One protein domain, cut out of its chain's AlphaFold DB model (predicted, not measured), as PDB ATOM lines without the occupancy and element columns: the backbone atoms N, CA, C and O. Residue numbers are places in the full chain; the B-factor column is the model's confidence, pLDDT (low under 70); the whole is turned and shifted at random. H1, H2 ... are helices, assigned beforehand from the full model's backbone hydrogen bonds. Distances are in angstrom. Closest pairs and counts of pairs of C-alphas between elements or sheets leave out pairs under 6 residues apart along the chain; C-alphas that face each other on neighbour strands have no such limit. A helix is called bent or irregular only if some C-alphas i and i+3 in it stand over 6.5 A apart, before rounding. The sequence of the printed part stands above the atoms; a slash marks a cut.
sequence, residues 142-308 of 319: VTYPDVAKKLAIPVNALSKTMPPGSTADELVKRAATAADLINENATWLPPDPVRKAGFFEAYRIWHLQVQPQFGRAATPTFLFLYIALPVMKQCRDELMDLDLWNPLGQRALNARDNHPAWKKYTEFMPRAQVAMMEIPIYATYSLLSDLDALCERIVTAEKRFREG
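Overview. This is residues 142 to 308 of the 319 residues of an uncharacterized protein of Caulobacter vibrioides (strain NA1000 / CB15N) (UniProt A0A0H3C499). Two helical groups follow each other along a rod: H1, H2 and H3 gather round one end of H4, and beyond them the long H5 has the bent H7 and H8 packed on it, with H6 at the far end. The printed part has 167 residues and eight named helices, H1 to H8 in chain order, with no named strand: the class is all helix. It is only just loose, close to compact, with a radius of gyration of the C-alphas of 18.6 A and spans of 65 by 30 by 28 A.

Along the chain. H1, residues 144 to 151, begins at C-alpha 144 (52.137, -9.489, -49.345). H2 is residues 155 to 161, H3 168 to 180, H4 193 to 208, 22.8 A long, and H5 220 to 241, 32.1 A. H6 is residues 250 to 258. H7, residues 260 to 277, was assigned as one helix by its hydrogen bonds but is bent, with C-alphas 267 and 270 6.9 A apart; its arms are H7a, 260 to 267, and H7b, 270 to 277. H8, residues 291 to 307, is 24.3 A long and ends at C-alpha 307 (45.088, -34.262, -52.378).

Arrangement. H1 touches H3 at a shallow tilt of 25 degrees, closest C-alphas Leu 151 and Ala 175, 6.6 A. H3 touches H4's residues 204 to 208 alone, Ala 178 to Arg 204 being closest at 6.3 A. H4 and H5 only just touch, with 3 pairs of C-alphas within 8 A, closest Tyr 203 and Pro 220, 6.4 A. H5 touches H7a, closest C-alphas Cys 235 and Ala 261, 4.7 A, and H8, closest Leu 229 and Cys 295, 5.7 A. Not every O i to N i+4 pair is within hydrogen-bond range in H2, 2 of 3, H3, 7 of 9, and H5, 16 of 18.

Size, cuts and confidence. The C-alphas farthest apart, of Val 142 and Gly 249, are 65.3 A apart. The printed part has no cut. The links H3 to H4, H4 to H5 and H7 to H8 are long. Residues 161 to 166 have pLDDT under 70.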
ATOM      1  N   VAL A 142      52.118  -5.483 -55.847       80.31
ATOM      2  CA  VAL A 142      51.599  -5.249 -54.492       80.31
ATOM      3  C   VAL A 142      52.407  -6.026 -53.458       80.31
ATOM      4  O   VAL A 142      53.029  -7.047 -53.774       80.31
ATOM      5  N   THR A 143      52.404  -5.539 -52.217       82.00
ATOM      6  CA  THR A 143      53.083  -6.212 -51.107       82.00
ATOM      7  C   THR A 143      52.231  -7.363 -50.568       82.00
ATOM      8  O   THR A 143      51.001  -7.345 -50.649       82.00
ATOM      9  N   TYR A 144      52.861  -8.376 -49.975       76.25
ATOM     10  CA  TYR A 144      52.137  -9.489 -49.345       76.25
ATOM     11  C   TYR A 144      51.163  -9.053 -48.233       76.25
ATOM     12  O   TYR A 144      50.077  -9.630 -48.152       76.25
ATOM     13  N   PRO A 145      51.470  -8.037 -47.400       81.38
ATOM     14  CA  PRO A 145      50.495  -7.449 -46.483       81.38
ATOM     15  C   PRO A 145      49.218  -6.941 -47.159       81.38
ATOM     16  O   PRO A 145      48.125  -7.178 -46.642       81.38
ATOM     17  N   ASP A 146      49.330  -6.302 -48.325       82.62
ATOM     18  CA  ASP A 146      48.166  -5.804 -49.067       82.62
ATOM     19  C   ASP A 146      47.307  -6.957 -49.599       82.62
ATOM     20  O   ASP A 146      46.076  -6.925 -49.499       82.62
ATOM     21  N   VAL A 147      47.955  -8.015 -50.094       82.44
ATOM     22  CA  VAL A 147      47.279  -9.243 -50.535       82.44
ATOM     23  C   VAL A 147      46.568  -9.916 -49.359       82.44
ATOM     24  O   VAL A 147      45.388 -10.245 -49.458       82.44
ATOM     25  N   ALA A 148      47.237 -10.061 -48.213       84.62
ATOM     26  CA  ALA A 148      46.659 -10.649 -47.005       84.62
ATOM     27  C   ALA A 148      45.434  -9.859 -46.512       84.62
ATOM     28  O   ALA A 148      44.393 -10.445 -46.206       84.62
ATOM     29  N   LYS A 149      45.515  -8.520 -46.536       85.69
ATOM     30  CA  LYS A 149      44.393  -7.630 -46.214       85.69
ATOM     31  C   LYS A 149      43.218  -7.836 -47.168       85.69
ATOM     32  O   LYS A 149      42.076  -7.888 -46.715       85.69
ATOM     33  N   LYS A 150      43.475  -7.985 -48.472       85.19
ATOM     34  CA  LYS A 150      42.425  -8.239 -49.469       85.19
ATOM     35  C   LYS A 150      41.744  -9.593 -49.268       85.19
ATOM     36  O   LYS A 150      40.540  -9.701 -49.476       85.19
ATOM     37  N   LEU A 151      42.508 -10.600 -48.855       84.38
ATOM     38  CA  LEU A 151      42.030 -11.954 -48.578       84.38
ATOM     39  C   LEU A 151      41.400 -12.104 -47.180       84.38
ATOM     40  O   LEU A 151      40.860 -13.167 -46.876       84.38
ATOM     41  N   ALA A 152      41.455 -11.064 -46.338       85.62
ATOM     42  CA  ALA A 152      41.012 -11.084 -44.943       85.62
ATOM     43  C   ALA A 152      41.615 -12.259 -44.140       85.62
ATOM     44  O   ALA A 152      40.900 -12.970 -43.428       85.62
ATOM     45  N   ILE A 153      42.929 -12.460 -44.294       84.94
ATOM     46  CA  ILE A 153      43.739 -13.449 -43.564       84.94
ATOM     47  C   ILE A 153      45.026 -12.796 -43.027       84.94
ATOM     48  O   ILE A 153      45.491 -11.800 -43.587       84.94
ATOM     49  N   PRO A 154      45.653 -13.343 -41.974       83.75
ATOM     50  CA  PRO A 154      46.926 -12.838 -41.473       83.75
ATOM     51  C   PRO A 154      48.073 -13.092 -42.465       83.75
ATOM     52  O   PRO A 154      48.144 -14.139 -43.111       83.75
ATOM     53  N   VAL A 155      49.033 -12.161 -42.530       79.12
ATOM     54  CA  VAL A 155      50.203 -12.224 -43.441       79.12
ATOM     55  C   VAL A 155      51.001 -13.522 -43.263       79.12
ATOM     56  O   VAL A 155      51.472 -14.114 -44.230       79.12
ATOM     57  N   ASN A 156      51.099 -14.008 -42.024       78.44
ATOM     58  CA  ASN A 156      51.807 -15.242 -41.681       78.44
ATOM     59  C   ASN A 156      51.115 -16.495 -42.236       78.44
ATOM     60  O   ASN A 156      51.772 -17.514 -42.442       78.44
ATOM     61  N   ALA A 157      49.792 -16.452 -42.424       79.00
ATOM     62  CA  ALA A 157      49.062 -17.552 -43.040       79.00
ATOM     63  C   ALA A 157      49.284 -17.555 -44.552       79.00
ATOM     64  O   ALA A 157      49.517 -18.622 -45.109       79.00
ATOM     65  N   LEU A 158      49.305 -16.375 -45.186       77.81
ATOM     66  CA  LEU A 158      49.528 -16.236 -46.627       77.81
ATOM     67  C   LEU A 158      50.842 -16.893 -47.077       77.81
ATOM     68  O   LEU A 158      50.850 -17.637 -48.053       77.81
ATOM     69  N   SER A 159      51.946 -16.687 -46.349       71.19
ATOM     70  CA  SER A 159      53.236 -17.299 -46.712       71.19
ATOM     71  C   SER A 159      53.245 -18.829 -46.607       71.19
ATOM     72  O   SER A 159      54.017 -19.477 -47.307       71.19
ATOM     73  N   LYS A 160      52.396 -19.415 -45.754       71.31
ATOM     74  CA  LYS A 160      52.284 -20.871 -45.563       71.31
ATOM     75  C   LYS A 160      51.266 -21.524 -46.490       71.31
ATOM     76  O   LYS A 160      51.349 -22.723 -46.733       71.31
ATOM     77  N   THR A 161      50.265 -20.773 -46.938       68.25
ATOM     78  CA  THR A 161      49.149 -21.307 -47.724       68.25
ATOM     79  C   THR A 161      49.369 -21.201 -49.223       68.25
ATOM     80  O   THR A 161      48.634 -21.851 -49.961       68.25
ATOM     81  N   MET A 162      50.360 -20.431 -49.678       65.38
ATOM     82  CA  MET A 162      50.650 -20.299 -51.101       65.38
ATOM     83  C   MET A 162      51.338 -21.538 -51.677       65.38
ATOM     84  O   MET A 162      52.452 -21.869 -51.262       65.38
ATOM     85  N   PRO A 163      50.726 -22.201 -52.676       64.25
ATOM     86  CA  PRO A 163      51.440 -23.154 -53.506       64.25
ATOM     87  C   PRO A 163      52.641 -22.468 -54.183       64.25
ATOM     88  O   PRO A 163      52.522 -21.321 -54.626       64.25
ATOM     89  N   PRO A 164      53.798 -23.139 -54.303       61.72
ATOM     90  CA  PRO A 164      54.932 -22.580 -55.027       61.72
ATOM     91  C   PRO A 164      54.521 -22.246 -56.469       61.72
ATOM     92  O   PRO A 164      54.021 -23.105 -57.191       61.72
ATOM     93  N   GLY A 165      54.711 -20.986 -56.873       61.97
ATOM     94  CA  GLY A 165      54.389 -20.497 -58.219       61.97
ATOM     95  C   GLY A 165      52.981 -19.917 -58.414       61.97
ATOM     96  O   GLY A 165      52.694 -19.465 -59.519       61.97
ATOM     97  N   SER A 166      52.118 -19.876 -57.389       69.00
ATOM     98  CA  SER A 166      50.801 -19.225 -57.505       69.00
ATOM     99  C   SER A 166      50.907 -17.700 -57.516       69.00
ATOM    100  O   SER A 166      51.650 -17.124 -56.717       69.00
ATOM    101  N   THR A 167      50.117 -17.040 -58.361       76.75
ATOM    102  CA  THR A 167      50.050 -15.567 -58.414       76.75
ATOM    103  C   THR A 167      48.983 -15.010 -57.463       76.75
ATOM    104  O   THR A 167      48.016 -15.695 -57.123       76.75
ATOM    105  N   ALA A 168      49.110 -13.746 -57.040       77.25
ATOM    106  CA  ALA A 168      48.094 -13.126 -56.180       77.25
ATOM    107  C   ALA A 168      46.714 -13.016 -56.849       77.25
ATOM    108  O   ALA A 168      45.702 -13.145 -56.165       77.25
ATOM    109  N   ASP A 169      46.657 -12.851 -58.172       79.25
ATOM    110  CA  ASP A 169      45.392 -12.814 -58.914       79.25
ATOM    111  C   ASP A 169      44.642 -14.153 -58.854       79.25
ATOM    112  O   ASP A 169      43.425 -14.187 -58.637       79.25
ATOM    113  N   GLU A 170      45.357 -15.276 -58.958       78.94
ATOM    114  CA  GLU A 170      44.769 -16.607 -58.779       78.94
ATOM    115  C   GLU A 170      44.232 -16.807 -57.360       78.94
ATOM    116  O   GLU A 170      43.160 -17.389 -57.179       78.94
ATOM    117  N   LEU A 171      44.935 -16.296 -56.345       78.81
ATOM    118  CA  LEU A 171      44.489 -16.386 -54.953       78.81
ATOM    119  C   LEU A 171      43.226 -15.574 -54.706       78.81
ATOM    120  O   LEU A 171      42.303 -16.068 -54.064       78.81
ATOM    121  N   VAL A 172      43.158 -14.357 -55.243       83.25
ATOM    122  CA  VAL A 172      41.971 -13.501 -55.135       83.25
ATOM    123  C   VAL A 172      40.777 -14.173 -55.807       83.25
ATOM    124  O   VAL A 172      39.689 -14.208 -55.233       83.25
ATOM    125  N   LYS A 173      40.984 -14.787 -56.979       83.62
ATOM    126  CA  LYS A 173      39.942 -15.558 -57.668       83.62
ATOM    127  C   LYS A 173      39.462 -16.751 -56.835       83.62
ATOM    128  O   LYS A 173      38.260 -16.982 -56.743       83.62
ATOM    129  N   ARG A 174      40.377 -17.497 -56.206       81.50
ATOM    130  CA  ARG A 174      40.025 -18.629 -55.329       81.50
ATOM    131  C   ARG A 174      39.290 -18.173 -54.068       81.50
ATOM    132  O   ARG A 174      38.302 -18.790 -53.681       81.50
ATOM    133  N   ALA A 175      39.718 -17.064 -53.473       85.94
ATOM    134  CA  ALA A 175      39.091 -16.497 -52.287       85.94
ATOM    135  C   ALA A 175      37.680 -15.957 -52.543       85.94
ATOM    136  O   ALA A 175      36.859 -15.986 -51.629       85.94
ATOM    137  N   ALA A 176      37.366 -15.525 -53.770       87.69
ATOM    138  CA  ALA A 176      36.011 -15.112 -54.131       87.69
ATOM    139  C   ALA A 176      35.001 -16.256 -53.924       87.69
ATOM    140  O   ALA A 176      33.967 -16.057 -53.300       87.69
ATOM    141  N   THR A 177      35.355 -17.485 -54.325       88.50
ATOM    142  CA  THR A 177      34.504 -18.664 -54.079       88.50
ATOM    143  C   THR A 177      34.302 -18.923 -52.587       88.50
ATOM    144  O   THR A 177      33.203 -19.282 -52.176       88.50
ATOM    145  N   ALA A 178      35.338 -18.734 -51.764       89.19
ATOM    146  CA  ALA A 178      35.203 -18.870 -50.317       89.19
ATOM    147  C   ALA A 178      34.236 -17.820 -49.749       89.19
ATOM    148  O   ALA A 178      33.387 -18.166 -48.934       89.19
ATOM    149  N   ALA A 179      34.356 -16.563 -50.189       89.56
ATOM    150  CA  ALA A 179      33.508 -15.459 -49.748       89.56
ATOM    151  C   ALA A 179      32.027 -15.687 -50.089       89.56
ATOM    152  O   ALA A 179      31.180 -15.474 -49.228       89.56
ATOM    153  N   ASP A 180      31.732 -16.204 -51.284       91.69
ATOM    154  CA  ASP A 180      30.360 -16.501 -51.724       91.69
ATOM    155  C   ASP A 180      29.676 -17.594 -50.882       91.69
ATOM    156  O   ASP A 180      28.451 -17.648 -50.794       91.69
ATOM    157  N   LEU A 181      30.458 -18.484 -50.261       91.81
ATOM    158  CA  LEU A 181      29.956 -19.589 -49.435       91.81
ATOM    159  C   LEU A 181      29.772 -19.212 -47.958       91.81
ATOM    160  O   LEU A 181      29.257 -20.019 -47.181       91.81
ATOM    161  N   ILE A 182      30.220 -18.025 -47.539       92.31
ATOM    162  CA  ILE A 182      30.101 -17.579 -46.151       92.31
ATOM    163  C   ILE A 182      28.661 -17.134 -45.885       92.31
ATOM    164  O   ILE A 182      28.214 -16.089 -46.348       92.31
ATOM    165  N   ASN A 183      27.950 -17.914 -45.068       89.94
ATOM    166  CA  ASN A 183      26.694 -17.496 -44.458       89.94
ATOM    167  C   ASN A 183      26.950 -17.040 -43.020       89.94
ATOM    168  O   ASN A 183      27.079 -17.850 -42.102       89.94
ATOM    169  N   GLU A 184      27.003 -15.727 -42.810       87.56
ATOM    170  CA  GLU A 184      27.196 -15.162 -41.477       87.56
ATOM    171  C   GLU A 184      26.018 -15.437 -40.531       87.56
ATOM    172  O   GLU A 184      26.195 -15.409 -39.318       87.56
ATOM    173  N   ASN A 185      24.828 -15.729 -41.046       87.38
ATOM    174  CA  ASN A 185      23.624 -15.928 -40.236       87.38
ATOM    175  C   ASN A 185      23.351 -17.406 -39.923       87.38
ATOM    176  O   ASN A 185      22.254 -17.748 -39.485       87.38
ATOM    177  N   ALA A 186      24.326 -18.290 -40.156       87.88
ATOM    178  CA  ALA A 186      24.177 -19.709 -39.864       87.88
ATOM    179  C   ALA A 186      23.965 -19.946 -38.359       87.88
ATOM    180  O   ALA A 186      24.728 -19.473 -37.517       87.88
ATOM    181  N   THR A 187      22.926 -20.703 -38.017       87.31
ATOM    182  CA  THR A 187      22.470 -20.908 -36.631       87.31
ATOM    183  C   THR A 187      23.376 -21.839 -35.825       87.31
ATOM    184  O   THR A 187      23.346 -21.818 -34.596       87.31
ATOM    185  N   TRP A 188      24.210 -22.638 -36.497       89.38
ATOM    186  CA  TRP A 188      25.214 -23.491 -35.858       89.38
ATOM    187  C   TRP A 188      26.481 -22.728 -35.439       89.38
ATOM    188  O   TRP A 188      27.293 -23.269 -34.686       89.38
ATOM    189  N   LEU A 189      26.671 -21.481 -35.888       88.19
ATOM    190  CA  LEU A 189      27.811 -20.664 -35.474       88.19
ATOM    191  C   LEU A 189      27.673 -20.217 -34.010       88.19
ATOM    192  O   LEU A 189      26.565 -19.966 -33.530       88.19
ATOM    193  N   PRO A 190      28.792 -20.056 -33.283       82.19
ATOM    194  CA  PRO A 190      28.766 -19.417 -31.975       82.19
ATOM    195  C   PRO A 190      28.190 -17.991 -32.069       82.19
ATOM    196  O   PRO A 190      28.552 -17.259 -32.993       82.19
ATOM    197  N   PRO A 191      27.361 -17.554 -31.101       83.12
ATOM    198  CA  PRO A 191      26.808 -16.198 -31.089       83.12
ATOM    199  C   PRO A 191      27.868 -15.120 -30.807       83.12
ATOM    200  O   PRO A 191      27.643 -13.950 -31.095       83.12
ATOM    201  N   ASP A 192      29.017 -15.508 -30.246       89.25
ATOM    202  CA  ASP A 192      30.144 -14.620 -29.959       89.25
ATOM    203  C   ASP A 192      30.783 -14.095 -31.266       89.25
ATOM    204  O   ASP A 192      31.370 -14.887 -32.020       89.25
ATOM    205  N   PRO A 193      30.730 -12.772 -31.530       89.44
ATOM    206  CA  PRO A 193      31.279 -12.174 -32.744       89.44
ATOM    207  C   PRO A 193      32.778 -12.431 -32.935       89.44
ATOM    208  O   PRO A 193      33.227 -12.590 -34.071       89.44
ATOM    209  N   VAL A 194      33.556 -12.511 -31.849       89.75
ATOM    210  CA  VAL A 194      35.011 -12.722 -31.921       89.75
ATOM    211  C   VAL A 194      35.314 -14.148 -32.373       89.75
ATOM    212  O   VAL A 194      36.111 -14.357 -33.290       89.75
ATOM    213  N   ARG A 195      34.631 -15.141 -31.790       87.81
ATOM    214  CA  ARG A 195      34.764 -16.551 -32.202       87.81
ATOM    215  C   ARG A 195      34.295 -16.767 -33.635       87.81
ATOM    216  O   ARG A 195      34.940 -17.501 -34.379       87.81
ATOM    217  N   LYS A 196      33.204 -16.108 -34.030       90.50
ATOM    218  CA  LYS A 196      32.681 -16.145 -35.400       90.50
ATOM    219  C   LYS A 196      33.688 -15.581 -36.405       90.50
ATOM    220  O   LYS A 196      33.964 -16.226 -37.416       90.50
ATOM    221  N   ALA A 197      34.284 -14.423 -36.114       89.44
ATOM    222  CA  ALA A 197      35.319 -13.829 -36.958       89.44
ATOM    223  C   ALA A 197      36.551 -14.740 -37.081       89.44
ATOM    224  O   ALA A 197      37.009 -15.002 -38.194       89.44
ATOM    225  N   GLY A 198      37.028 -15.292 -35.958       90.88
ATOM    226  CA  GLY A 198      38.153 -16.232 -35.942       90.88
ATOM    227  C   GLY A 198      37.878 -17.521 -36.726       90.88
ATOM    228  O   GLY A 198      38.754 -18.013 -37.433       90.88
ATOM    229  N   PHE A 199      36.647 -18.041 -36.673       93.19
ATOM    230  CA  PHE A 199      36.247 -19.199 -37.474       93.19
ATOM    231  C   PHE A 199      36.297 -18.901 -38.977       93.19
ATOM    232  O   PHE A 199      36.854 -19.691 -39.738       93.19
ATOM    233  N   PHE A 200      35.764 -17.759 -39.421       93.62
ATOM    234  CA  PHE A 200      35.802 -17.407 -40.843       93.62
ATOM    235  C   PHE A 200      37.208 -17.081 -41.344       93.62
ATOM    236  O   PHE A 200      37.523 -17.376 -42.496       93.62
ATOM    237  N   GLU A 201      38.071 -16.528 -40.493       91.44
ATOM    238  CA  GLU A 201      39.496 -16.405 -40.799       91.44
ATOM    239  C   GLU A 201      40.119 -17.787 -41.050       91.44
ATOM    240  O   GLU A 201      40.703 -18.018 -42.112       91.44
ATOM    241  N   ALA A 202      39.918 -18.738 -40.130       91.25
ATOM    242  CA  ALA A 202      40.398 -20.109 -40.285       91.25
ATOM    243  C   ALA A 202      39.818 -20.791 -41.536       91.25
ATOM    244  O   ALA A 202      40.540 -21.485 -42.252       91.25
ATOM    245  N   TYR A 203      38.542 -20.543 -41.846       94.38
ATOM    246  CA  TYR A 203      37.889 -21.050 -43.049       94.38
ATOM    247  C   TYR A 203      38.530 -20.531 -44.334       94.38
ATOM    248  O   TYR A 203      38.823 -21.330 -45.219       94.38
ATOM    249  N   ARG A 204      38.810 -19.226 -44.443       92.50
ATOM    250  CA  ARG A 204      39.476 -18.667 -45.635       92.50
ATOM    251  C   ARG A 204      40.863 -19.272 -45.833       92.50
ATOM    252  O   ARG A 204      41.211 -19.652 -46.947       92.50
ATOM    253  N   ILE A 205      41.631 -19.412 -44.752       90.56
ATOM    254  CA  ILE A 205      42.957 -20.048 -44.772       90.56
ATOM    255  C   ILE A 205      42.851 -21.501 -45.251       90.56
ATOM    256  O   ILE A 205      43.608 -21.918 -46.128       90.56
ATOM    257  N   TRP A 206      41.911 -22.264 -44.691       92.75
ATOM    258  CA  TRP A 206      41.677 -23.660 -45.051       92.75
ATOM    259  C   TRP A 206      41.217 -23.808 -46.509       92.75
ATOM    260  O   TRP A 206      41.766 -24.626 -47.245       92.75
ATOM    261  N   HIS A 207      40.281 -22.973 -46.966       93.00
ATOM    262  CA  HIS A 207      39.720 -23.019 -48.321       93.00
ATOM    263  C   HIS A 207      40.760 -22.705 -49.403       93.00
ATOM    264  O   HIS A 207      40.782 -23.351 -50.449       93.00
ATOM    265  N   LEU A 208      41.715 -21.806 -49.132       88.94
ATOM    266  CA  LEU A 208      42.839 -21.546 -50.045       88.94
ATOM    267  C   LEU A 208      43.700 -22.793 -50.318       88.94
ATOM    268  O   LEU A 208      44.354 -22.879 -51.360       88.94
ATOM    269  N   GLN A 209      43.684 -23.774 -49.417       87.19
ATOM    270  CA  GLN A 209      44.400 -25.043 -49.567       87.19
ATOM    271  C   GLN A 209      43.559 -26.120 -50.276       87.19
ATOM    272  O   GLN A 209      44.097 -27.159 -50.654       87.19
ATOM    273  N   VAL A 210      42.264 -25.877 -50.497       90.00
ATOM    274  CA  VAL A 210      41.355 -26.801 -51.187       90.00
ATOM    275  C   VAL A 210      41.530 -26.693 -52.696       90.00
ATOM    276  O   VAL A 210      41.517 -25.597 -53.258       90.00
ATOM    277  N   GLN A 211      41.649 -27.828 -53.380       87.69
ATOM    278  CA  GLN A 211      41.752 -27.850 -54.837       87.69
ATOM    279  C   GLN A 211      40.536 -27.173 -55.492       87.69
ATOM    280  O   GLN A 211      39.402 -27.434 -55.078       87.69
ATOM    281  N   PRO A 212      40.727 -26.359 -56.550       85.75
ATOM    282  CA  PRO A 212      39.648 -25.568 -57.152       85.75
ATOM    283  C   PRO A 212      38.394 -26.372 -57.527       85.75
ATOM    284  O   PRO A 212      37.279 -25.888 -57.356       85.75
ATOM    285  N   GLN A 213      38.563 -27.622 -57.967       88.62
ATOM    286  CA  GLN A 213      37.466 -28.527 -58.331       88.62
ATOM    287  C   GLN A 213      36.511 -28.864 -57.172       88.62
ATOM    288  O   GLN A 213      35.344 -29.163 -57.410       88.62
ATOM    289  N   PHE A 214      36.977 -28.787 -55.921       90.81
ATOM    290  CA  PHE A 214      36.169 -29.039 -54.726       90.81
ATOM    291  C   PHE A 214      35.734 -27.756 -54.012       90.81
ATOM    292  O   PHE A 214      35.028 -27.830 -53.008       90.81
ATOM    293  N   GLY A 215      36.096 -26.576 -54.529       89.25
ATOM    294  CA  GLY A 215      35.874 -25.297 -53.852       89.25
ATOM    295  C   GLY A 215      34.414 -25.029 -53.476       89.25
ATOM    296  O   GLY A 215      34.166 -24.433 -52.436       89.25
ATOM    297  N   ARG A 216      33.448 -25.516 -54.269       91.06
ATOM    298  CA  ARG A 216      32.006 -25.400 -53.970       91.06
ATOM    299  C   ARG A 216      31.493 -26.382 -52.917       91.06
ATOM    300  O   ARG A 216      30.511 -26.082 -52.250       91.06
ATOM    301  N   ALA A 217      32.129 -27.544 -52.780       91.19
ATOM    302  CA  ALA A 217      31.768 -28.545 -51.774       91.19
ATOM    303  C   ALA A 217      32.417 -28.253 -50.408       91.19
ATOM    304  O   ALA A 217      31.924 -28.694 -49.373       91.19
ATOM    305  N   ALA A 218      33.516 -27.499 -50.407       93.31
ATOM    306  CA  ALA A 218      34.261 -27.083 -49.230       93.31
ATOM    307  C   ALA A 218      33.596 -25.893 -48.519       93.31
ATOM    308  O   ALA A 218      34.121 -24.786 -48.520       93.31
ATOM    309  N   THR A 219      32.419 -26.110 -47.935       94.94
ATOM    310  CA  THR A 219      31.635 -25.057 -47.270       94.94
ATOM    311  C   THR A 219      32.114 -24.782 -45.835       94.94
ATOM    312  O   THR A 219      32.772 -25.634 -45.228       94.94
ATOM    313  N   PRO A 220      31.753 -23.629 -45.230       95.44
ATOM    314  CA  PRO A 220      32.010 -23.381 -43.810       95.44
ATOM    315  C   PRO A 220      31.388 -24.458 -42.914       95.44
ATOM    316  O   PRO A 220      32.019 -24.914 -41.964       95.44
ATOM    317  N   THR A 221      30.190 -24.926 -43.261       95.06
ATOM    318  CA  THR A 221      29.490 -26.007 -42.563       95.06
ATOM    319  C   THR A 221      30.291 -27.309 -42.578       95.06
ATOM    320  O   THR A 221      30.423 -27.972 -41.550       95.06
ATOM    321  N   PHE A 222      30.894 -27.657 -43.722       96.00
ATOM    322  CA  PHE A 222      31.772 -28.821 -43.818       96.00
ATOM    323  C   PHE A 222      32.979 -28.683 -42.884       96.00
ATOM    324  O   PHE A 222      33.284 -29.611 -42.136       96.00
ATOM    325  N   LEU A 223      33.647 -27.524 -42.898       95.81
ATOM    326  CA  LEU A 223      34.798 -27.278 -42.028       95.81
ATOM    327  C   LEU A 223      34.413 -27.361 -40.547       95.81
ATOM    328  O   LEU A 223      35.153 -27.933 -39.749       95.81
ATOM    329  N   PHE A 224      33.249 -26.824 -40.178       95.69
ATOM    330  CA  PHE A 224      32.735 -26.936 -38.820       95.69
ATOM    331  C   PHE A 224      32.572 -28.400 -38.402       95.69
ATOM    332  O   PHE A 224      33.084 -28.778 -37.351       95.69
ATOM    333  N   LEU A 225      31.944 -29.239 -39.231       95.56
ATOM    334  CA  LEU A 225      31.798 -30.669 -38.939       95.56
ATOM    335  C   LEU A 225      33.155 -31.388 -38.868       95.56
ATOM    336  O   LEU A 225      33.373 -32.187 -37.962       95.56
ATOM    337  N   TYR A 226      34.089 -31.068 -39.766       96.12
ATOM    338  CA  TYR A 226      35.444 -31.629 -39.752       96.12
ATOM    339  C   TYR A 226      36.191 -31.348 -38.440       96.12
ATOM    340  O   TYR A 226      36.929 -32.202 -37.960       96.12
ATOM    341  N   ILE A 227      35.970 -30.181 -37.828       94.12
ATOM    342  CA  ILE A 227      36.579 -29.812 -36.543       94.12
ATOM    343  C   ILE A 227      35.778 -30.375 -35.360       94.12
ATOM    344  O   ILE A 227      36.358 -30.854 -34.385       94.12
ATOM    345  N   ALA A 228      34.448 -30.298 -35.416       94.56
ATOM    346  CA  ALA A 228      33.574 -30.613 -34.292       94.56
ATOM    347  C   ALA A 228      33.460 -32.120 -34.031       94.56
ATOM    348  O   ALA A 228      33.516 -32.534 -32.875       94.56
ATOM    349  N   LEU A 229      33.327 -32.952 -35.071       95.81
ATOM    350  CA  LEU A 229      33.076 -34.384 -34.883       95.81
ATOM    351  C   LEU A 229      34.222 -35.133 -34.184       95.81
ATOM    352  O   LEU A 229      33.922 -35.884 -33.256       95.81
ATOM    353  N   PRO A 230      35.514 -34.916 -34.516       95.56
ATOM    354  CA  PRO A 230      36.610 -35.537 -33.770       95.56
ATOM    355  C   PRO A 230      36.613 -35.139 -32.290       95.56
ATOM    356  O   PRO A 230      36.868 -35.965 -31.418       95.56
ATOM    357  N   VAL A 231      36.277 -33.880 -31.997       95.12
ATOM    358  CA  VAL A 231      36.174 -33.373 -30.624       95.12
ATOM    359  C   VAL A 231      35.007 -34.021 -29.884       95.12
ATOM    360  O   VAL A 231      35.162 -34.410 -28.728       95.12
ATOM    361  N   MET A 232      33.848 -34.156 -30.530       95.88
ATOM    362  CA  MET A 232      32.690 -34.847 -29.961       95.88
ATOM    363  C   MET A 232      32.998 -36.319 -29.683       95.88
ATOM    364  O   MET A 232      32.680 -36.801 -28.598       95.88
ATOM    365  N   LYS A 233      33.666 -37.002 -30.621       95.44
ATOM    366  CA  LYS A 233      34.141 -38.377 -30.452       95.44
ATOM    367  C   LYS A 233      35.069 -38.496 -29.244       95.44
ATOM    368  O   LYS A 233      34.796 -39.299 -28.365       95.44
ATOM    369  N   GLN A 234      36.078 -37.630 -29.135       95.88
ATOM    370  CA  GLN A 234      36.983 -37.618 -27.982       95.88
ATOM    371  C   GLN A 234      36.234 -37.423 -26.656       95.88
ATOM    372  O   GLN A 234      36.513 -38.122 -25.689       95.88
ATOM    373  N   CYS A 235      35.266 -36.500 -26.606       96.06
ATOM    374  CA  CYS A 235      34.476 -36.267 -25.394       96.06
ATOM    375  C   CYS A 235      33.617 -37.484 -25.021       96.06
ATOM    376  O   CYS A 235      33.455 -37.775 -23.839       96.06
ATOM    377  N   ARG A 236      33.044 -38.172 -26.016       95.31
ATOM    378  CA  ARG A 236      32.291 -39.414 -25.808       95.31
ATOM    379  C   ARG A 236      33.204 -40.510 -25.275       95.31
ATOM    380  O   ARG A 236      32.853 -41.122 -24.276       95.31
ATOM    381  N   ASP A 237      34.338 -40.737 -25.931       95.75
ATOM    382  CA  ASP A 237      35.276 -41.808 -25.589       95.75
ATOM    383  C   ASP A 237      35.822 -41.600 -24.160       95.75
ATOM    384  O   ASP A 237      35.780 -42.518 -23.350       95.75
ATOM    385  N   GLU A 238      36.164 -40.360 -23.784       96.50
ATOM    386  CA  GLU A 238      36.556 -39.998 -22.410       96.50
ATOM    387  C   GLU A 238      35.455 -40.296 -21.377       96.50
ATOM    388  O   GLU A 238      35.728 -40.782 -20.282       96.50
ATOM    389  N   LEU A 239      34.190 -40.024 -21.705       95.31
ATOM    390  CA  LEU A 239      33.068 -40.353 -20.823       95.31
ATOM    391  C   LEU A 239      32.775 -41.856 -20.782       95.31
ATOM    392  O   LEU A 239      32.297 -42.337 -19.758       95.31
ATOM    393  N   MET A 240      33.014 -42.587 -21.872       94.75
ATOM    394  CA  MET A 240      32.886 -44.046 -21.913       94.75
ATOM    395  C   MET A 240      33.946 -44.708 -21.035       94.75
ATOM    396  O   MET A 240      33.590 -45.563 -20.233       94.75
ATOM    397  N   ASP A 241      35.197 -44.250 -21.104       96.12
ATOM    398  CA  ASP A 241      36.307 -44.753 -20.283       96.12
ATOM    399  C   ASP A 241      36.074 -44.553 -18.775       96.12
ATOM    400  O   ASP A 241      36.610 -45.290 -17.948       96.12
ATOM    401  N   LEU A 242      35.266 -43.554 -18.407       94.38
ATOM    402  CA  LEU A 242      34.895 -43.244 -17.025       94.38
ATOM    403  C   LEU A 242      33.556 -43.871 -16.588       94.38
ATOM    404  O   LEU A 242      33.087 -43.566 -15.492       94.38
ATOM    405  N   ASP A 243      32.903 -44.675 -17.435       93.56
ATOM    406  CA  ASP A 243      31.531 -45.180 -17.235       93.56
ATOM    407  C   ASP A 243      30.485 -44.062 -16.995       93.56
ATOM    408  O   ASP A 243      29.423 -44.256 -16.393       93.56
ATOM    409  N   LEU A 244      30.769 -42.854 -17.491       94.44
ATOM    410  CA  LEU A 244      29.932 -41.658 -17.367       94.44
ATOM    411  C   LEU A 244      29.131 -41.343 -18.634       94.44
ATOM    412  O   LEU A 244      28.358 -40.388 -18.628       94.44
ATOM    413  N   TRP A 245      29.277 -42.105 -19.723       92.62
ATOM    414  CA  TRP A 245      28.515 -41.873 -20.958       92.62
ATOM    415  C   TRP A 245      27.024 -42.198 -20.795       92.62
ATOM    416  O   TRP A 245      26.158 -41.390 -21.137       92.62
ATOM    417  N   ASN A 246      26.726 -43.357 -20.206       90.44
ATOM    418  CA  ASN A 246      25.368 -43.791 -19.882       90.44
ATOM    419  C   ASN A 246      25.290 -44.263 -18.415       90.44
ATOM    420  O   ASN A 246      25.160 -45.460 -18.153       90.44
ATOM    421  N   PRO A 247      25.450 -43.337 -17.449       90.75
ATOM    422  CA  PRO A 247      25.622 -43.690 -16.050       90.75
ATOM    423  C   PRO A 247      24.316 -44.203 -15.437       90.75
ATOM    424  O   PRO A 247      23.244 -43.627 -15.636       90.75
ATOM    425  N   LEU A 248      24.417 -45.247 -14.614       88.88
ATOM    426  CA  LEU A 248      23.298 -45.766 -13.831       88.88
ATOM    427  C   LEU A 248      23.285 -45.102 -12.442       88.88
ATOM    428  O   LEU A 248      24.203 -45.273 -11.641       88.88
ATOM    429  N   GLY A 249      22.228 -44.343 -12.144       92.06
ATOM    430  CA  GLY A 249      21.987 -43.746 -10.825       92.06
ATOM    431  C   GLY A 249      22.376 -42.268 -10.679       92.06
ATOM    432  O   GLY A 249      23.214 -41.722 -11.396       92.06
ATOM    433  N   GLN A 250      21.756 -41.603  -9.698       92.56
ATOM    434  CA  GLN A 250      21.795 -40.140  -9.560       92.56
ATOM    435  C   GLN A 250      23.197 -39.571  -9.305       92.56
ATOM    436  O   GLN A 250      23.534 -38.494  -9.792       92.56
ATOM    437  N   ARG A 251      24.041 -40.282  -8.547       93.38
ATOM    438  CA  ARG A 251      25.399 -39.816  -8.225       93.38
ATOM    439  C   ARG A 251      26.286 -39.745  -9.470       93.38
ATOM    440  O   ARG A 251      27.010 -38.769  -9.637       93.38
ATOM    441  N   ALA A 252      26.214 -40.760 -10.328       91.69
ATOM    442  CA  ALA A 252      26.992 -40.822 -11.559       91.69
ATOM    443  C   ALA A 252      26.438 -39.858 -12.628       91.69
ATOM    444  O   ALA A 252      27.221 -39.212 -13.319       91.69
ATOM    445  N   LEU A 253      25.114 -39.648 -12.677       93.00
ATOM    446  CA  LEU A 253      24.503 -38.572 -13.475       93.00
ATOM    447  C   LEU A 253      25.042 -37.191 -13.076       93.00
ATOM    448  O   LEU A 253      25.522 -36.449 -13.929       93.00
ATOM    449  N   ASN A 254      25.063 -36.881 -11.776       94.44
ATOM    450  CA  ASN A 254      25.614 -35.617 -11.282       94.44
ATOM    451  C   ASN A 254      27.116 -35.475 -11.598       94.44
ATOM    452  O   ASN A 254      27.591 -34.368 -11.846       94.44
ATOM    453  N   ALA A 255      27.878 -36.575 -11.578       93.88
ATOM    454  CA  ALA A 255      29.293 -36.565 -11.948       93.88
ATOM    455  C   ALA A 255      29.484 -36.264 -13.443       93.88
ATOM    456  O   ALA A 255      30.280 -35.389 -13.786       93.88
ATOM    457  N   ARG A 256      28.702 -36.912 -14.319       95.81
ATOM    458  CA  ARG A 256      28.692 -36.645 -15.764       95.81
ATOM    459  C   ARG A 256      28.324 -35.197 -16.060       95.81
ATOM    460  O   ARG A 256      29.054 -34.524 -16.778       95.81
ATOM    461  N   ASP A 257      27.229 -34.699 -15.491       94.62
ATOM    462  CA  ASP A 257      26.715 -33.362 -15.802       94.62
ATOM    463  C   ASP A 257      27.700 -32.245 -15.402       94.62
ATOM    464  O   ASP A 257      27.765 -31.185 -16.033       94.62
ATOM    465  N   ASN A 258      28.539 -32.507 -14.395       95.31
ATOM    466  CA  ASN A 258      29.620 -31.612 -13.994       95.31
ATOM    467  C   ASN A 258      30.916 -31.789 -14.803       95.31
ATOM    468  O   ASN A 258      31.758 -30.885 -14.777       95.31
ATOM    469  N   HIS A 259      31.067 -32.893 -15.539       97.12
ATOM    470  CA  HIS A 259      32.278 -33.225 -16.278       97.12
ATOM    471  C   HIS A 259      32.508 -32.273 -17.471       97.12
ATOM    472  O   HIS A 259      31.578 -32.016 -18.248       97.12
ATOM    473  N   PRO A 260      33.738 -31.762 -17.686       97.06
ATOM    474  CA  PRO A 260      34.041 -30.865 -18.804       97.06
ATOM    475  C   PRO A 260      33.716 -31.459 -20.182       97.06
ATOM    476  O   PRO A 260      33.158 -30.759 -21.030       97.06
ATOM    477  N   ALA A 261      34.011 -32.748 -20.392       95.81
ATOM    478  CA  ALA A 261      33.740 -33.436 -21.657       95.81
ATOM    479  C   ALA A 261      32.240 -33.480 -21.989       95.81
ATOM    480  O   ALA A 261      31.857 -33.250 -23.135       95.81
ATOM    481  N   TRP A 262      31.378 -33.682 -20.985       96.31
ATOM    482  CA  TRP A 262      29.929 -33.681 -21.181       96.31
ATOM    483  C   TRP A 262      29.417 -32.300 -21.576       96.31
ATOM    484  O   TRP A 262      28.740 -32.163 -22.592       96.31
ATOM    485  N   LYS A 263      29.819 -31.254 -20.842       95.31
ATOM    486  CA  LYS A 263      29.453 -29.864 -21.165       95.31
ATOM    487  C   LYS A 263      29.852 -29.509 -22.596       95.31
ATOM    488  O   LYS A 263      29.032 -29.002 -23.361       95.31
ATOM    489  N   LYS A 264      31.080 -29.856 -22.987       94.25
ATOM    490  CA  LYS A 264      31.590 -29.640 -24.344       94.25
ATOM    491  C   LYS A 264      30.783 -30.414 -25.389       94.25
ATOM    492  O   LYS A 264      30.359 -29.824 -26.378       94.25
ATOM    493  N   TYR A 265      30.513 -31.699 -25.157       94.44
ATOM    494  CA  TYR A 265      29.687 -32.517 -26.046       94.44
ATOM    495  C   TYR A 265      28.294 -31.902 -26.247       94.44
ATOM    496  O   TYR A 265      27.850 -31.729 -27.381       94.44
ATOM    497  N   THR A 266      27.636 -31.491 -25.159       92.56
ATOM    498  CA  THR A 266      26.303 -30.872 -25.207       92.56
ATOM    499  C   THR A 266      26.281 -29.503 -25.892       92.56
ATOM    500  O   THR A 266      25.263 -29.143 -26.474       92.56
ATOM    501  N   GLU A 267      27.391 -28.757 -25.892       91.62
ATOM    502  CA  GLU A 267      27.506 -27.501 -26.646       91.62
ATOM    503  C   GLU A 267      27.589 -27.756 -28.160       91.62
ATOM    504  O   GLU A 267      26.955 -27.053 -28.954       91.62
ATOM    505  N   PHE A 268      28.372 -28.757 -28.575       93.12
ATOM    506  CA  PHE A 268      28.573 -29.068 -29.990       93.12
ATOM    507  C   PHE A 268      27.393 -29.808 -30.613       93.12
ATOM    508  O   PHE A 268      27.055 -29.523 -31.758       93.12
ATOM    509  N   MET A 269      26.748 -30.714 -29.875       93.50
ATOM    510  CA  MET A 269      25.699 -31.601 -30.383       93.50
ATOM    511  C   MET A 269      24.592 -30.889 -31.190       93.50
ATOM    512  O   MET A 269      24.413 -31.236 -32.359       93.50
ATOM    513  N   PRO A 270      23.872 -29.875 -30.661       93.31
ATOM    514  CA  PRO A 270      22.800 -29.224 -31.417       93.31
ATOM    515  C   PRO A 270      23.324 -28.478 -32.652       93.31
ATOM    516  O   PRO A 270      22.678 -28.474 -33.697       93.31
ATOM    517  N   ARG A 271      24.522 -27.885 -32.567       93.88
ATOM    518  CA  ARG A 271      25.150 -27.165 -33.685       93.88
ATOM    519  C   ARG A 271      25.586 -28.127 -34.790       93.88
ATOM    520  O   ARG A 271      25.327 -27.866 -35.959       93.88
ATOM    521  N   ALA A 272      26.205 -29.248 -34.422       94.69
ATOM    522  CA  ALA A 272      26.598 -30.312 -35.341       94.69
ATOM    523  C   ALA A 272      25.381 -30.919 -36.039       94.69
ATOM    524  O   ALA A 272      25.425 -31.135 -37.246       94.69
ATOM    525  N   GLN A 273      24.276 -31.111 -35.317       94.00
ATOM    526  CA  GLN A 273      23.042 -31.627 -35.897       94.00
ATOM    527  C   GLN A 273      22.470 -30.672 -36.953       94.00
ATOM    528  O   GLN A 273      22.155 -31.106 -38.056       94.00
ATOM    529  N   VAL A 274      22.397 -29.370 -36.658       93.69
ATOM    530  CA  VAL A 274      21.936 -28.368 -37.633       93.69
ATOM    531  C   VAL A 274      22.875 -28.285 -38.839       93.69
ATOM    532  O   VAL A 274      22.412 -28.339 -39.975       93.69
ATOM    533  N   ALA A 275      24.188 -28.221 -38.611       93.38
ATOM    534  CA  ALA A 275      25.187 -28.187 -39.679       93.38
ATOM    535  C   ALA A 275      25.109 -29.423 -40.594       93.38
ATOM    536  O   ALA A 275      25.210 -29.324 -41.814       93.38
ATOM    537  N   MET A 276      24.884 -30.603 -40.020       93.88
ATOM    538  CA  MET A 276      24.744 -31.849 -40.770       93.88
ATOM    539  C   MET A 276      23.515 -31.842 -41.691       93.88
ATOM    540  O   MET A 276      23.591 -32.359 -42.803       93.88
ATOM    541  N   MET A 277      22.416 -31.206 -41.271       92.31
ATOM    542  CA  MET A 277      21.202 -31.070 -42.087       92.31
ATOM    543  C   MET A 277      21.387 -30.158 -43.307       92.31
ATOM    544  O   MET A 277      20.697 -30.339 -44.308       92.31
ATOM    545  N   GLU A 278      22.319 -29.202 -43.260       90.75
ATOM    546  CA  GLU A 278      22.628 -28.324 -44.399       90.75
ATOM    547  C   GLU A 278      23.381 -29.048 -45.528       90.75
ATOM    548  O   GLU A 278      23.441 -28.547 -46.651       90.75
ATOM    549  N   ILE A 279      23.961 -30.223 -45.257       91.12
ATOM    550  CA  ILE A 279      24.686 -31.025 -46.245       91.12
ATOM    551  C   ILE A 279      23.887 -32.309 -46.505       91.12
ATOM    552  O   ILE A 279      24.007 -33.265 -45.737       91.12
ATOM    553  N   PRO A 280      23.120 -32.397 -47.612       90.56
ATOM    554  CA  PRO A 280      22.173 -33.493 -47.843       90.56
ATOM    555  C   PRO A 280      22.769 -34.900 -47.728       90.56
ATOM    556  O   PRO A 280      22.087 -35.828 -47.307       90.56
ATOM    557  N   ILE A 281      24.052 -35.068 -48.063       91.50
ATOM    558  CA  ILE A 281      24.737 -36.370 -48.016       91.50
ATOM    559  C   ILE A 281      24.929 -36.883 -46.580       91.50
ATOM    560  O   ILE A 281      25.111 -38.084 -46.386       91.50
ATOM    561  N   TYR A 282      24.949 -35.977 -45.599       93.19
ATOM    562  CA  TYR A 282      25.160 -36.293 -44.189       93.19
ATOM    563  C   TYR A 282      23.874 -36.227 -43.366       93.19
ATOM    564  O   TYR A 282      23.847 -36.765 -42.266       93.19
ATOM    565  N   ALA A 283      22.797 -35.643 -43.894       91.31
ATOM    566  CA  ALA A 283      21.539 -35.439 -43.176       91.31
ATOM    567  C   ALA A 283      20.895 -36.733 -42.630       91.31
ATOM    568  O   ALA A 283      20.103 -36.672 -41.695       91.31
ATOM    569  N   THR A 284      21.224 -37.901 -43.192       91.25
ATOM    570  CA  THR A 284      20.701 -39.200 -42.736       91.25
ATOM    571  C   THR A 284      21.510 -39.845 -41.612       91.25
ATOM    572  O   THR A 284      21.080 -40.867 -41.088       91.25
ATOM    573  N   TYR A 285      22.683 -39.309 -41.267       92.88
ATOM    574  CA  TYR A 285      23.518 -39.860 -40.201       92.88
ATOM    575  C   TYR A 285      22.965 -39.492 -38.824       92.88
ATOM    576  O   TYR A 285      22.417 -38.412 -38.619       92.88
ATOM    577  N   SER A 286      23.164 -40.374 -37.849       92.69
ATOM    578  CA  SER A 286      22.885 -40.097 -36.443       92.69
ATOM    579  C   SER A 286      24.174 -39.780 -35.691       92.69
ATOM    580  O   SER A 286      25.108 -40.576 -35.663       92.69
ATOM    581  N   LEU A 287      24.215 -38.641 -34.995       91.00
ATOM    582  CA  LEU A 287      25.347 -38.271 -34.133       91.00
ATOM    583  C   LEU A 287      25.463 -39.139 -32.867       91.00
ATOM    584  O   LEU A 287      26.447 -39.020 -32.144       91.00
ATOM    585  N   LEU A 288      24.475 -39.993 -32.581       87.50
ATOM    586  CA  LEU A 288      24.516 -40.923 -31.451       87.50
ATOM    587  C   LEU A 288      25.044 -42.302 -31.858       87.50
ATOM    588  O   LEU A 288      25.874 -42.859 -31.144       87.50
ATOM    589  N   SER A 289      24.575 -42.849 -32.984       89.25
ATOM    590  CA  SER A 289      24.945 -44.201 -33.436       89.25
ATOM    591  C   SER A 289      26.048 -44.211 -34.489       89.25
ATOM    592  O   SER A 289      26.878 -45.112 -34.490       89.25
ATOM    593  N   ASP A 290      26.097 -43.196 -35.354       93.44
ATOM    594  CA  ASP A 290      26.940 -43.198 -36.553       93.44
ATOM    595  C   ASP A 290      28.091 -42.188 -36.454       93.44
ATOM    596  O   ASP A 290      28.729 -41.875 -37.461       93.44
ATOM    597  N   LEU A 291      28.364 -41.659 -35.253       92.94
ATOM    598  CA  LEU A 291      29.366 -40.612 -35.024       92.94
ATOM    599  C   LEU A 291      30.742 -40.998 -35.579       92.94
ATOM    600  O   LEU A 291      31.387 -40.186 -36.240       92.94
ATOM    601  N   ASP A 292      31.173 -42.239 -35.345       93.69
ATOM    602  CA  ASP A 292      32.457 -42.749 -35.830       93.69
ATOM    603  C   ASP A 292      32.505 -42.798 -37.358       93.69
ATOM    604  O   ASP A 292      33.406 -42.224 -37.970       93.69
ATOM    605  N   ALA A 293      31.490 -43.408 -37.974       93.62
ATOM    606  CA  ALA A 293      31.397 -43.545 -39.423       93.62
ATOM    607  C   ALA A 293      31.305 -42.180 -40.126       93.62
ATOM    608  O   ALA A 293      31.926 -41.963 -41.170       93.62
ATOM    609  N   LEU A 294      30.551 -41.235 -39.553       94.31
ATOM    610  CA  LEU A 294      30.453 -39.875 -40.070       94.31
ATOM    611  C   LEU A 294      31.790 -39.137 -39.940       94.31
ATOM    612  O   LEU A 294      32.234 -38.509 -40.902       94.31
ATOM    613  N   CYS A 295      32.451 -39.238 -38.783       94.31
ATOM    614  CA  CYS A 295      33.758 -38.631 -38.550       94.31
ATOM    615  C   CYS A 295      34.789 -39.132 -39.574       94.31
ATOM    616  O   CYS A 295      35.447 -38.326 -40.232       94.31
ATOM    617  N   GLU A 296      34.886 -40.446 -39.778       94.62
ATOM    618  CA  GLU A 296      35.787 -41.045 -40.771       94.62
ATOM    619  C   GLU A 296      35.477 -40.582 -42.197       94.62
ATOM    620  O   GLU A 296      36.387 -40.255 -42.970       94.62
ATOM    621  N   ARG A 297      34.189 -40.496 -42.551       94.38
ATOM    622  CA  ARG A 297      33.755 -40.036 -43.873       94.38
ATOM    623  C   ARG A 297      34.133 -38.580 -44.126       94.38
ATOM    624  O   ARG A 297      34.628 -38.271 -45.211       94.38
ATOM    625  N   ILE A 298      33.940 -37.699 -43.144       94.75
ATOM    626  CA  ILE A 298      34.295 -36.279 -43.262       94.75
ATOM    627  C   ILE A 298      35.814 -36.095 -43.322       94.75
ATOM    628  O   ILE A 298      36.292 -35.367 -44.189       94.75
ATOM    629  N   VAL A 299      36.586 -36.803 -42.491       93.81
ATOM    630  CA  VAL A 299      38.060 -36.774 -42.546       93.81
ATOM    631  C   VAL A 299      38.570 -37.256 -43.909       93.81
ATOM    632  O   VAL A 299      39.440 -36.632 -44.516       93.81
ATOM    633  N   THR A 300      37.982 -38.326 -44.446       93.12
ATOM    634  CA  THR A 300      38.325 -38.839 -45.780       93.12
ATOM    635  C   THR A 300      37.980 -37.833 -46.882       93.12
ATOM    636  O   THR A 300      38.754 -37.654 -47.825       93.12
ATOM    637  N   ALA A 301      36.833 -37.156 -46.778       92.94
ATOM    638  CA  ALA A 301      36.436 -36.112 -47.720       92.94
ATOM    639  C   ALA A 301      37.370 -34.889 -47.659       92.94
ATOM    640  O   ALA A 301      37.751 -34.373 -48.709       92.94
ATOM    641  N   GLU A 302      37.805 -34.474 -46.466       94.56
ATOM    642  CA  GLU A 302      38.753 -33.365 -46.289       94.56
ATOM    643  C   GLU A 302      40.100 -33.678 -46.945       94.56
ATOM    644  O   GLU A 302      40.622 -32.876 -47.723       94.56
ATOM    645  N   LYS A 303      40.595 -34.905 -46.755       92.12
ATOM    646  CA  LYS A 303      41.820 -35.368 -47.411       92.12
ATOM    647  C   LYS A 303      41.715 -35.288 -48.937       92.12
ATOM    648  O   LYS A 303      42.646 -34.831 -49.600       92.12
ATOM    649  N   ARG A 304      40.559 -35.651 -49.510       90.75
ATOM    650  CA  ARG A 304      40.293 -35.506 -50.954       90.75
ATOM    651  C   ARG A 304      40.273 -34.047 -51.405       90.75
ATOM    652  O   ARG A 304      40.746 -33.763 -52.503       90.75
ATOM    653  N   PHE A 305      39.777 -33.123 -50.582       92.06
ATOM    654  CA  PHE A 305      39.803 -31.690 -50.896       92.06
ATOM    655  C   PHE A 305      41.228 -31.153 -51.064       92.06
ATOM    656  O   PHE A 305      41.436 -30.270 -51.896       92.06
ATOM    657  N   ARG A 306      42.204 -31.702 -50.332       87.19
ATOM    658  CA  ARG A 306      43.624 -31.321 -50.431       87.19
ATOM    659  C   ARG A 306      44.368 -32.057 -51.540       87.19
ATOM    660  O   ARG A 306      45.065 -31.440 -52.342       87.19
ATOM    661  N   GLU A 307      44.236 -33.379 -51.573       86.38
ATOM    662  CA  GLU A 307      45.088 -34.262 -52.378       86.38
ATOM    663  C   GLU A 307      44.506 -34.590 -53.757       86.38
ATOM    664  O   GLU A 307      45.248 -34.976 -54.659       86.38
ATOM    665  N   GLY A 308      43.206 -34.384 -53.972       77.00
ATOM    666  CA  GLY A 308      42.546 -34.761 -55.219       77.00
ATOM    667  C   GLY A 308      41.878 -36.133 -55.132       77.00
ATOM    668  O   GLY A 308      41.834 -36.750 -54.062       77.00
TER     669      GLY A 308